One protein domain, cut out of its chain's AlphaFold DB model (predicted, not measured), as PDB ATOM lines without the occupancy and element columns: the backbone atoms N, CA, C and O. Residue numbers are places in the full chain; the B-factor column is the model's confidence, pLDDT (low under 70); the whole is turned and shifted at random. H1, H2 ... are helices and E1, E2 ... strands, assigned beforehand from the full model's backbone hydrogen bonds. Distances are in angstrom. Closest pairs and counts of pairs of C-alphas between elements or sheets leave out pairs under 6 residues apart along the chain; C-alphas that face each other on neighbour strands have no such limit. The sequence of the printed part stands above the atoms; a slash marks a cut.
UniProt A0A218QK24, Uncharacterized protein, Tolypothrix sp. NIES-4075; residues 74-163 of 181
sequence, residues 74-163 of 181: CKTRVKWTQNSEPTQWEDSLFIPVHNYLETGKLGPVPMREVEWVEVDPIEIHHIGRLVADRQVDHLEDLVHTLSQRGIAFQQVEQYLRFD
ATOM      1  N   CYS A  74      39.994  75.022 136.016       92.69
ATOM      2  CA  CYS A  74      38.766  74.693 135.321       92.69
ATOM      3  C   CYS A  74      38.652  73.183 135.129       92.69
ATOM      4  O   CYS A  74      39.649  72.483 134.927       92.69
ATOM      5  N   LYS A  75      37.417  72.678 135.118       95.62
ATOM      6  CA  LYS A  75      37.180  71.276 134.773       95.62
ATOM      7  C   LYS A  75      37.297  71.079 133.275       95.62
ATOM      8  O   LYS A  75      36.944  71.946 132.476       95.62
ATOM      9  N   THR A  76      37.755  69.899 132.893       95.69
ATOM     10  CA  THR A  76      37.933  69.518 131.496       95.69
ATOM     11  C   THR A  76      37.310  68.161 131.223       95.69
ATOM     12  O   THR A  76      37.206  67.317 132.113       95.69
ATOM     13  N   ARG A  77      36.878  67.936 129.987       95.56
ATOM     14  CA  ARG A  77      36.512  66.603 129.503       95.56
ATOM     15  C   ARG A  77      36.983  66.417 128.077       95.56
ATOM     16  O   ARG A  77      37.169  67.381 127.337       95.56
ATOM     17  N   VAL A  78      37.174  65.168 127.690       95.00
ATOM     18  CA  VAL A  78      37.805  64.813 126.421       95.00
ATOM     19  C   VAL A  78      36.861  63.928 125.629       95.00
ATOM     20  O   VAL A  78      36.266  62.995 126.171       95.00
ATOM     21  N   LYS A  79      36.732  64.208 124.333       95.50
ATOM     22  CA  LYS A  79      36.088  63.315 123.377       95.50
ATOM     23  C   LYS A  79      37.137  62.529 122.605       95.50
ATOM     24  O   LYS A  79      38.125  63.074 122.121       95.50
ATOM     25  N   TRP A  80      36.852  61.245 122.452       91.81
ATOM     26  CA  TRP A  80      37.740  60.249 121.883       91.81
ATOM     27  C   TRP A  80      37.155  59.730 120.588       91.81
ATOM     28  O   TRP A  80      35.933  59.584 120.491       91.81
ATOM     29  N   THR A  81      38.016  59.362 119.644       90.19
ATOM     30  CA  THR A  81      37.575  58.904 118.320       90.19
ATOM     31  C   THR A  81      36.715  57.645 118.375       90.19
ATOM     32  O   THR A  81      35.795  57.477 117.581       90.19
ATOM     33  N   GLN A  82      36.982  56.749 119.327       88.38
ATOM     34  CA  GLN A  82      36.278  55.464 119.426       88.38
ATOM     35  C   GLN A  82      35.067  55.486 120.365       88.38
ATOM     36  O   GLN A  82      34.281  54.540 120.361       88.38
ATOM     37  N   ASN A  83      34.888  56.552 121.148       90.75
ATOM     38  CA  ASN A  83      33.795  56.644 122.114       90.75
ATOM     39  C   ASN A  83      32.673  57.503 121.543       90.75
ATOM     40  O   ASN A  83      32.941  58.563 120.991       90.75
ATOM     41  N   SER A  84      31.415  57.090 121.701       92.75
ATOM     42  CA  SER A  84      30.268  57.898 121.261       92.75
ATOM     43  C   SER A  84      30.094  59.170 122.094       92.75
ATOM     44  O   SER A  84      29.730  60.207 121.552       92.75
ATOM     45  N   GLU A  85      30.421  59.103 123.385       93.81
ATOM     46  CA  GLU A  85      30.256  60.189 124.352       93.81
ATOM     47  C   GLU A  85      31.614  60.733 124.833       93.81
ATOM     48  O   GLU A  85      32.604  59.988 124.857       93.81
ATOM     49  N   PRO A  86      31.693  62.020 125.225       94.62
ATOM     50  CA  PRO A  86      32.858  62.553 125.919       94.62
ATOM     51  C   PRO A  86      32.989  61.941 127.320       94.62
ATOM     52  O   PRO A  86      32.051  61.363 127.875       94.62
ATOM     53  N   THR A  87      34.167  62.085 127.916       94.88
ATOM     54  CA  THR A  87      34.412  61.639 129.291       94.88
ATOM     55  C   THR A  87      33.625  62.467 130.300       94.88
ATOM     56  O   THR A  87      33.056  63.516 129.992       94.88
ATOM     57  N   GLN A  88      33.623  61.997 131.547       95.38
ATOM     58  CA  GLN A  88      33.202  62.826 132.668       95.38
ATOM     59  C   GLN A  88      34.128  64.040 132.814       95.38
ATOM     60  O   GLN A  88      35.266  64.025 132.340       95.38
ATOM     61  N   TRP A  89      33.617  65.079 133.468       95.38
ATOM     62  CA  TRP A  89      34.401  66.248 133.844       95.38
ATOM     63  C   TRP A  89      35.440  65.879 134.903       95.38
ATOM     64  O   TRP A  89      35.112  65.271 135.924       95.38
ATOM     65  N   GLU A  90      36.683  66.272 134.661       94.94
ATOM     66  CA  GLU A  90      37.833  66.019 135.522       94.94
ATOM     67  C   GLU A  90      38.581  67.323 135.805       94.94
ATOM     68  O   GLU A  90      38.594  68.243 134.991       94.94
ATOM     69  N   ASP A  91      39.206  67.406 136.977       92.56
ATOM     70  CA  ASP A  91      39.799  68.651 137.489       92.56
ATOM     71  C   ASP A  91      41.171  68.975 136.875       92.56
ATOM     72  O   ASP A  91      41.797  69.973 137.227       92.56
ATOM     73  N   SER A  92      41.692  68.110 136.001       90.12
ATOM     74  CA  SER A  92      43.024  68.277 135.432       90.12
ATOM     75  C   SER A  92      43.136  67.746 134.010       90.12
ATOM     76  O   SER A  92      42.541  66.729 133.649       90.12
ATOM     77  N   LEU A  93      43.965  68.446 133.236       93.62
ATOM     78  CA  LEU A  93      44.401  68.081 131.897       93.62
ATOM     79  C   LEU A  93      45.892  68.394 131.771       93.62
ATOM     80  O   LEU A  93      46.303  69.540 131.958       93.62
ATOM     81  N   PHE A  94      46.714  67.397 131.459       93.19
ATOM     82  CA  PHE A  94      48.159  67.591 131.328       93.19
ATOM     83  C   PHE A  94      48.790  66.616 130.331       93.19
ATOM     84  O   PHE A  94      48.148  65.705 129.812       93.19
ATOM     85  N   ILE A  95      50.070  66.842 130.030       93.81
ATOM     86  CA  ILE A  95      50.859  66.040 129.089       93.81
ATOM     87  C   ILE A  95      51.912  65.284 129.899       93.81
ATOM     88  O   ILE A  95      52.946  65.871 130.227       93.81
ATOM     89  N   PRO A  96      51.675  64.011 130.261       92.06
ATOM     90  CA  PRO A  96      52.630  63.244 131.059       92.06
ATOM     91  C   PRO A  96      53.907  62.931 130.273       92.06
ATOM     92  O   PRO A  96      55.013  63.000 130.803       92.06
ATOM     93  N   VAL A  97      53.753  62.586 128.992       91.31
ATOM     94  CA  VAL A  97      54.839  62.254 128.063       91.31
ATOM     95  C   VAL A  97      54.504  62.757 126.661       91.31
ATOM     96  O   VAL A  97      53.355  63.056 126.336       91.31
ATOM     97  N   HIS A  98      55.519  62.843 125.801       88.94
ATOM     98  CA  HIS A  98      55.361  63.317 124.429       88.94
ATOM     99  C   HIS A  98      54.274  62.528 123.672       88.94
ATOM    100  O   HIS A  98      54.338  61.303 123.607       88.94
ATOM    101  N   ASN A  99      53.316  63.239 123.062       90.81
ATOM    102  CA  ASN A  99      52.154  62.711 122.323       90.81
ATOM    103  C   ASN A  99      51.076  62.017 123.157       90.81
ATOM    104  O   ASN A  99      50.204  61.368 122.577       90.81
ATOM    105  N   TYR A 100      51.094  62.185 124.477       93.06
ATOM    106  CA  TYR A 100      50.034  61.696 125.348       93.06
ATOM    107  C   TYR A 100      49.345  62.849 126.071       93.06
ATOM    108  O   TYR A 100      49.986  63.814 126.478       93.06
ATOM    109  N   LEU A 101      48.037  62.731 126.218       92.88
ATOM    110  CA  LEU A 101      47.176  63.596 126.997       92.88
ATOM    111  C   LEU A 101      46.619  62.771 128.150       92.88
ATOM    112  O   LEU A 101      46.214  61.630 127.946       92.88
ATOM    113  N   GLU A 102      46.605  63.327 129.346       93.25
ATOM    114  CA  GLU A 102      46.036  62.672 130.516       93.25
ATOM    115  C   GLU A 102      45.028  63.597 131.175       93.25
ATOM    116  O   GLU A 102      45.293  64.786 131.385       93.25
ATOM    117  N   THR A 103      43.874  63.024 131.494       87.94
ATOM    118  CA  THR A 103      42.904  63.611 132.411       87.94
ATOM    119  C   THR A 103      42.968  62.844 133.726       87.94
ATOM    120  O   THR A 103      43.274  61.648 133.737       87.94
ATOM    121  N   GLY A 104      42.702  63.538 134.833       84.75
ATOM    122  CA  GLY A 104      42.885  63.067 136.207       84.75
ATOM    123  C   GLY A 104      42.671  61.574 136.523       84.75
ATOM    124  O   GLY A 104      43.438  61.047 137.326       84.75
ATOM    125  N   LYS A 105      41.666  60.876 135.969       84.75
ATOM    126  CA  LYS A 105      41.364  59.469 136.336       84.75
ATOM    127  C   LYS A 105      41.568  58.432 135.232       84.75
ATOM    128  O   LYS A 105      41.581  57.241 135.542       84.75
ATOM    129  N   LEU A 106      41.698  58.842 133.973       80.12
ATOM    130  CA  LEU A 106      41.705  57.922 132.825       80.12
ATOM    131  C   LEU A 106      43.104  57.437 132.421       80.12
ATOM    132  O   LEU A 106      43.222  56.486 131.648       80.12
ATOM    133  N   GLY A 107      44.153  58.027 132.998       87.88
ATOM    134  CA  GLY A 107      45.540  57.723 132.660       87.88
ATOM    135  C   GLY A 107      45.967  58.292 131.296       87.88
ATOM    136  O   GLY A 107      45.168  58.924 130.599       87.88
ATOM    137  N   PRO A 108      47.241  58.104 130.903       92.56
ATOM    138  CA  PRO A 108      47.791  58.676 129.678       92.56
ATOM    139  C   PRO A 108      47.182  58.075 128.419       92.56
ATOM    140  O   PRO A 108      47.189  56.855 128.240       92.56
ATOM    141  N   VAL A 109      46.788  58.934 127.478       90.81
ATOM    142  CA  VAL A 109      46.213  58.514 126.199       90.81
ATOM    143  C   VAL A 109      46.861  59.190 125.004       90.81
ATOM    144  O   VAL A 109      47.167  60.377 125.068       90.81
ATOM    145  N   PRO A 110      47.048  58.474 123.876       92.44
ATOM    146  CA  PRO A 110      47.588  59.068 122.660       92.44
ATOM    147  C   PRO A 110      46.764  60.270 122.176       92.44
ATOM    148  O   PRO A 110      45.592  60.137 121.841       92.44
ATOM    149  N   MET A 111      47.402  61.434 122.012       92.00
ATOM    150  CA  MET A 111      46.739  62.656 121.525       92.00
ATOM    151  C   MET A 111      46.029  62.443 120.177       92.00
ATOM    152  O   MET A 111      45.014  63.069 119.910       92.00
ATOM    153  N   ARG A 112      46.538  61.544 119.324       89.81
ATOM    154  CA  ARG A 112      45.926  61.206 118.024       89.81
ATOM    155  C   ARG A 112      44.517  60.599 118.131       89.81
ATOM    156  O   ARG A 112      43.842  60.505 117.117       89.81
ATOM    157  N   GLU A 113      44.135  60.110 119.308       91.88
ATOM    158  CA  GLU A 113      42.817  59.524 119.592       91.88
ATOM    159  C   GLU A 113      41.856  60.555 120.203       91.88
ATOM    160  O   GLU A 113      40.689  60.243 120.442       91.88
ATOM    161  N   VAL A 114      42.337  61.779 120.447       92.69
ATOM    162  CA  VAL A 114      41.557  62.902 120.964       92.69
ATOM    163  C   VAL A 114      40.947  63.662 119.793       92.69
ATOM    164  O   VAL A 114      41.670  64.218 118.968       92.69
ATOM    165  N   GLU A 115      39.617  63.709 119.743       93.88
ATOM    166  CA  GLU A 115      38.882  64.499 118.749       93.88
ATOM    167  C   GLU A 115      38.781  65.957 119.189       93.88
ATOM    168  O   GLU A 115      39.137  66.860 118.440       93.88
ATOM    169  N   TRP A 116      38.332  66.191 120.424       95.44
ATOM    170  CA  TRP A 116      38.256  67.526 121.004       95.44
ATOM    171  C   TRP A 116      38.339  67.489 122.527       95.44
ATOM    172  O   TRP A 116      38.095  66.467 123.173       95.44
ATOM    173  N   VAL A 117      38.661  68.645 123.100       95.50
ATOM    174  CA  VAL A 117      38.648  68.894 124.544       95.50
ATOM    175  C   VAL A 117      37.635  69.982 124.838       95.50
ATOM    176  O   VAL A 117      37.563  70.972 124.118       95.50
ATOM    177  N   GLU A 118      36.866  69.811 125.902       96.88
ATOM    178  CA  GLU A 118      35.971  70.835 126.424       96.88
ATOM    179  C   GLU A 118      36.430  71.293 127.799       96.88
ATOM    180  O   GLU A 118      36.941  70.498 128.590       96.88
ATOM    181  N   VAL A 119      36.245  72.582 128.062       97.00
ATOM    182  CA  VAL A 119      36.644  73.257 129.294       97.00
ATOM    183  C   VAL A 119      35.452  74.018 129.846       97.00
ATOM    184  O   VAL A 119      34.872  74.854 129.152       97.00
ATOM    185  N   ASP A 120      35.111  73.722 131.093       96.94
ATOM    186  CA  ASP A 120      34.126  74.463 131.869       96.94
ATOM    187  C   ASP A 120      34.833  75.649 132.546       96.94
ATOM    188  O   ASP A 120      35.703  75.422 133.394       96.94
ATOM    189  N   PRO A 121      34.521  76.904 132.174       96.56
ATOM    190  CA  PRO A 121      35.181  78.083 132.727       96.56
ATOM    191  C   PRO A 121      34.852  78.321 134.209       96.56
ATOM    192  O   PRO A 121      35.493  79.166 134.834       96.56
ATOM    193  N   ILE A 122      33.879  77.603 134.781       95.81
ATOM    194  CA  ILE A 122      33.473  77.776 136.172       95.81
ATOM    195  C   ILE A 122      34.385  76.979 137.110       95.81
ATOM    196  O   ILE A 122      34.377  75.748 137.153       95.81
ATOM    197  N   GLU A 123      35.136  77.698 137.935       94.50
ATOM    198  CA  GLU A 123      35.863  77.137 139.068       94.50
ATOM    199  C   GLU A 123      34.931  77.002 140.280       94.50
ATOM    200  O   GLU A 123      34.209  77.935 140.644       94.50
ATOM    201  N   ILE A 124      34.978  75.844 140.943       92.62
ATOM    202  CA  ILE A 124      34.165  75.539 142.124       92.62
ATOM    203  C   ILE A 124      35.059  75.493 143.368       92.62
ATOM    204  O   ILE A 124      35.965  74.668 143.473       92.62
ATOM    205  N   HIS A 125      34.775  76.356 144.344       92.19
ATOM    206  CA  HIS A 125      35.454  76.425 145.638       92.19
ATOM    207  C   HIS A 125      34.605  75.820 146.750       92.19
ATOM    208  O   HIS A 125      33.593  76.391 147.171       92.19
ATOM    209  N   HIS A 126      35.092  74.714 147.307       90.94
ATOM    210  CA  HIS A 126      34.537  74.112 148.514       90.94
ATOM    211  C   HIS A 126      35.000  74.882 149.760       90.94
ATOM    212  O   HIS A 126      36.118  74.700 150.240       90.94
ATOM    213  N   ILE A 127      34.137  75.747 150.300       91.62
ATOM    214  CA  ILE A 127      34.449  76.572 151.485       91.62
ATOM    215  C   ILE A 127      34.242  75.783 152.791       91.62
ATOM    216  O   ILE A 127      34.949  75.991 153.776       91.62
ATOM    217  N   GLY A 128      33.278  74.860 152.817       92.12
ATOM    218  CA  GLY A 128      32.986  74.033 153.983       92.12
ATOM    219  C   GLY A 128      31.680  73.254 153.833       92.12
ATOM    220  O   GLY A 128      30.870  73.537 152.964       92.12
ATOM    221  N   ARG A 129      31.445  72.278 154.718       91.56
ATOM    222  CA  ARG A 129      30.351  71.295 154.577       91.56
ATOM    223  C   ARG A 129      28.932  71.886 154.506       91.56
ATOM    224  O   ARG A 129      28.050  71.248 153.945       91.56
ATOM    225  N   LEU A 130      28.692  73.038 155.137       95.00
ATOM    226  CA  LEU A 130      27.361  73.663 155.256       95.00
ATOM    227  C   LEU A 130      27.248  74.996 154.506       95.00
ATOM    228  O   LEU A 130      26.251  75.699 154.656       95.00
ATOM    229  N   VAL A 131      28.270  75.364 153.738       94.25
ATOM    230  CA  VAL A 131      28.268  76.571 152.912       94.25
ATOM    231  C   VAL A 131      28.173  76.105 151.472       94.25
ATOM    232  O   VAL A 131      28.892  75.189 151.083       94.25
ATOM    233  N   ALA A 132      27.260  76.697 150.701       91.88
ATOM    234  CA  ALA A 132      27.184  76.414 149.276       91.88
ATOM    235  C   ALA A 132      28.534  76.719 148.617       91.88
ATOM    236  O   ALA A 132      29.208  77.682 148.996       91.88
ATOM    237  N   ASP A 133      28.915  75.896 147.645       94.88
ATOM    238  CA  ASP A 133      30.161  76.106 146.928       94.88
ATOM    239  C   ASP A 133      30.160  77.481 146.268       94.88
ATOM    240  O   ASP A 133      29.168  77.921 145.673       94.88
ATOM    241  N   ARG A 134      31.291  78.171 146.381       94.69
ATOM    242  CA  ARG A 134      31.490  79.428 145.673       94.69
ATOM    243  C   ARG A 134      31.904  79.111 144.246       94.69
ATOM    244  O   ARG A 134      32.767  78.269 144.032       94.69
ATOM    245  N   GLN A 135      31.312  79.819 143.297       95.00
ATOM    246  CA  GLN A 135      31.666  79.717 141.888       95.00
ATOM    247  C   GLN A 135      32.426  80.970 141.462       95.00
ATOM    248  O   GLN A 135      32.071  82.082 141.864       95.00
ATOM    249  N   VAL A 136      33.485  80.776 140.686       95.88
ATOM    250  CA  VAL A 136      34.253  81.843 140.042       95.88
ATOM    251  C   VAL A 136      34.232  81.571 138.544       95.88
ATOM    252  O   VAL A 136      34.595  80.481 138.116       95.88
ATOM    253  N   ASP A 137      33.759  82.542 137.768       96.50
ATOM    254  CA  ASP A 137      33.681  82.438 136.314       96.50
ATOM    255  C   ASP A 137      34.948  83.022 135.682       96.50
ATOM    256  O   ASP A 137      35.239  84.205 135.859       96.50
ATOM    257  N   HIS A 138      35.698  82.181 134.968       96.12
ATOM    258  CA  HIS A 138      36.929  82.558 134.270       96.12
ATOM    259  C   HIS A 138      36.733  82.765 132.765       96.12
ATOM    260  O   HIS A 138      37.718  82.922 132.044       96.12
ATOM    261  N   LEU A 139      35.497  82.740 132.252       95.44
ATOM    262  CA  LEU A 139      35.234  82.723 130.811       95.44
ATOM    263  C   LEU A 139      35.874  83.911 130.084       95.44
ATOM    264  O   LEU A 139      36.557  83.710 129.079       95.44
ATOM    265  N   GLU A 140      35.685  85.130 130.589       95.19
ATOM    266  CA  GLU A 140      36.218  86.345 129.959       95.19
ATOM    267  C   GLU A 140      37.753  86.347 129.930       95.19
ATOM    268  O   GLU A 140      38.354  86.562 128.873       95.19
ATOM    269  N   ASP A 141      38.394  86.033 131.059       96.38
ATOM    270  CA  ASP A 141      39.856  85.986 131.184       96.38
ATOM    271  C   ASP A 141      40.470  84.898 130.294       96.38
ATOM    272  O   ASP A 141      41.519  85.089 129.663       96.38
ATOM    273  N   LEU A 142      39.796  83.752 130.202       95.50
ATOM    274  CA  LEU A 142      40.232  82.615 129.408       95.50
ATOM    275  C   LEU A 142      40.080  82.912 127.908       95.50
ATOM    276  O   LEU A 142      41.040  82.740 127.155       95.50
ATOM    277  N   VAL A 143      38.943  83.467 127.473       95.38
ATOM    278  CA  VAL A 143      38.727  83.945 126.093       95.38
ATOM    279  C   VAL A 143      39.755  85.007 125.705       95.38
ATOM    280  O   VAL A 143      40.329  84.945 124.611       95.38
ATOM    281  N   HIS A 144      40.028  85.959 126.599       95.31
ATOM    282  CA  HIS A 144      41.013  87.009 126.371       95.31
ATOM    283  C   HIS A 144      42.416  86.420 126.173       95.31
ATOM    284  O   HIS A 144      43.085  86.718 125.181       95.31
ATOM    285  N   THR A 145      42.833  85.521 127.067       95.81
ATOM    286  CA  THR A 145      44.154  84.879 127.027       95.81
ATOM    287  C   THR A 145      44.336  84.014 125.776       95.81
ATOM    288  O   THR A 145      45.391  84.055 125.136       95.81
ATOM    289  N   LEU A 146      43.311  83.247 125.389       94.19
ATOM    290  CA  LEU A 146      43.331  82.430 124.172       94.19
ATOM    291  C   LEU A 146      43.439  83.292 122.911       94.19
ATOM    292  O   LEU A 146      44.270  83.012 122.044       94.19
ATOM    293  N   SER A 147      42.654  84.371 122.842       93.31
ATOM    294  CA  SER A 147      42.653  85.301 121.709       93.31
ATOM    295  C   SER A 147      44.004  85.999 121.552       93.31
ATOM    296  O   SER A 147      44.550  86.046 120.451       93.31
ATOM    297  N   GLN A 148      44.606  86.465 122.653       94.75
ATOM    298  CA  GLN A 148      45.942  87.074 122.631       94.75
ATOM    299  C   GLN A 148      47.027  86.123 122.113       94.75
ATOM    300  O   GLN A 148      47.989  86.557 121.478       94.75
ATOM    301  N   ARG A 149      46.884  84.822 122.378       92.62
ATOM    302  CA  ARG A 149      47.822  83.783 121.932       92.62
ATOM    303  C   ARG A 149      47.490  83.219 120.549       92.62
ATOM    304  O   ARG A 149      48.223  82.355 120.068       92.62
ATOM    305  N   GLY A 150      46.413  83.689 119.914       91.00
ATOM    306  CA  GLY A 150      45.950  83.196 118.617       91.00
ATOM    307  C   GLY A 150      45.543  81.722 118.643       91.00
ATOM    308  O   GLY A 150      45.739  81.015 117.655       91.00
ATOM    309  N   ILE A 151      45.039  81.230 119.779       91.44
ATOM    310  CA  ILE A 151      44.559  79.853 119.916       91.44
ATOM    311  C   ILE A 151      43.097  79.823 119.482       91.44
ATOM    312  O   ILE A 151      42.267  80.528 120.049       91.44
ATOM    313  N   ALA A 152      42.780  79.002 118.484       90.62
ATOM    314  CA  ALA A 152      41.411  78.828 118.022       90.62
ATOM    315  C   ALA A 152      40.605  77.943 118.987       90.62
ATOM    316  O   ALA A 152      41.078  76.892 119.432       90.62
ATOM    317  N   PHE A 153      39.377  78.370 119.270       92.62
ATOM    318  CA  PHE A 153      38.406  77.666 120.102       92.62
ATOM    319  C   PHE A 153      36.987  77.937 119.589       92.62
ATOM    320  O   PHE A 153      36.743  78.895 118.854       92.62
ATOM    321  N   GLN A 154      36.045  77.093 119.994       94.00
ATOM    322  CA  GLN A 154      34.618  77.273 119.766       94.00
ATOM    323  C   GLN A 154      33.920  77.432 121.115       94.00
ATOM    324  O   GLN A 154      34.073  76.586 121.990       94.00
ATOM    325  N   GLN A 155      33.119  78.478 121.284       92.56
ATOM    326  CA  GLN A 155      32.222  78.573 122.431       92.56
ATOM    327  C   GLN A 155      30.947  77.777 122.135       92.56
ATOM    328  O   GLN A 155      30.257  78.049 121.150       92.56
ATOM    329  N   VAL A 156      30.657  76.774 122.962       92.50
ATOM    330  CA  VAL A 156      29.472  75.921 122.846       92.50
ATOM    331  C   VAL A 156      28.696  76.042 124.148       92.50
ATOM    332  O   VAL A 156      29.123  75.536 125.181       92.50
ATOM    333  N   GLU A 157      27.559  76.737 124.092       88.56
ATOM    334  CA  GLU A 157      26.735  77.036 125.268       88.56
ATOM    335  C   GLU A 157      27.557  77.728 126.375       88.56
ATOM    336  O   GLU A 157      27.889  78.907 126.247       88.56
ATOM    337  N   GLN A 158      27.891  76.990 127.438       90.69
ATOM    338  CA  GLN A 158      28.588  77.468 128.636       90.69
ATOM    339  C   GLN A 158      30.062  77.034 128.722       90.69
ATOM    340  O   GLN A 158      30.746  77.418 129.660       90.69
ATOM    341  N   TYR A 159      30.560  76.233 127.777       94.44
ATOM    342  CA  TYR A 159      31.934  75.718 127.785       94.44
ATOM    343  C   TYR A 159      32.688  76.096 126.512       94.44
ATOM    344  O   TYR A 159      32.108  76.423 125.471       94.44
ATOM    345  N   LEU A 160      34.015  76.038 126.590       95.94
ATOM    346  CA  LEU A 160      34.883  76.208 125.432       95.94
ATOM    347  C   LEU A 160      35.331  74.851 124.908       95.94
ATOM    348  O   LEU A 160      35.789  74.004 125.670       95.94
ATOM    349  N   ARG A 161      35.224  74.658 123.597       96.44
ATOM    350  CA  ARG A 161      35.669  73.470 122.877       96.44
ATOM    351  C   ARG A 161      36.915  73.782 122.050       96.44
ATOM    352  O   ARG A 161      36.951  74.750 121.293       96.44
ATOM    353  N   PHE A 162      37.904  72.908 122.155       94.88
ATOM    354  CA  PHE A 162      39.148  72.928 121.401       94.88
ATOM    355  C   PHE A 162      39.178  71.731 120.463       94.88
ATOM    356  O   PHE A 162      39.268  70.588 120.912       94.88
ATOM    357  N   ASP A 163      39.081  72.007 119.166       92.06
ATOM    358  CA  ASP A 163      39.105  71.003 118.108       92.06
ATOM    359  C   ASP A 163      40.234  71.347 117.114       92.06
ATOM    360  O   ASP A 163      40.158  72.369 116.414       92.06
TER     361      ASP A 163
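AT A GLANCE: This is residues 74 to 163 of the 181 residues of an uncharacterized protein of Tolypothrix sp. NIES-4075 (UniProt A0A218QK24). A twisted sheet of four strands, E1, E4, E8 and E7, has a two-stranded hairpin at either end of its long strand E4: E2 and E3 before E4 begins, E5 and E6 after it ends. The second hairpin is an arm whose tip, residues 127 to 132, sticks out, and H1 only grazes the large sheet, with residues 144 to 148 of the helix sticking out. The printed part has 90 residues, with one named helix and eight named strands in the order E1 E2 E3 E4 E5 E6 H1 E7 E8, in the class mixed, helices and strands. The large sheet, in the order E1, E4, E8, E7, is antiparallel throughout. The whole is only just compact, close to loose, with a radius of gyration of the C-alphas of 14.4 A and spans of 42 by 32 by 26 A.

HOW THE PARTS SIT: In the large sheet, E1, residues 75 to 80, and E7, residues 154 to 156, are the edge strands. E4, residues 114 to 120, is antiparallel to E1 at 160 degrees, with N 118 and O 77 at 2.8 A, within hydrogen-bond range. E8, residues 159 to 162, is antiparallel to E4 at 153 degrees, with N 119 and O 160 at 2.8 A. E7 and E8 form a hairpin, with N 154 and O 161 at 2.8 A. The sheet is only just strongly twisted, its C-alphas lying up to 4.1 A off the best plane. H1, residues 139 to 148, only grazes it, with residues 139 to 143; every O i to N i+4 pair in H1 is within hydrogen-bond range. E4 runs on into E5, residues 122 to 125, at 58 degrees. E5 and E6, residues 134 to 137, form a hairpin, with N 123 and O 136 at 2.8 A. E2, residues 100 to 103, and E3, residues 107 to 110, form another, with N 101 and O 109 at 2.8 A. The closest C-alphas of E1 and E2, those of Arg 77 and Thr 103, are 7.6 A apart. E3 is apart from E1. Residues 93 to 94 pair antiparallel with residues 102 to 103 of E2.

IN THESE COORDINATES: E1 begins at C-alpha 75, (37.180, 71.276, 134.773), and is 17.0 A long. E4 is 17.5 A long, H1 14.2 A. E8 ends at C-alpha 162, (39.148, 72.928, 121.401).

THE WHOLE: The two C-alphas farthest apart, those of Arg 112 and Leu 130, are 43.4 A apart. The printed part has no cut. The link from E1 to E2, 19 residues, is long. The mean pLDDT of the printed part is 93.1, and no printed residue is under 70.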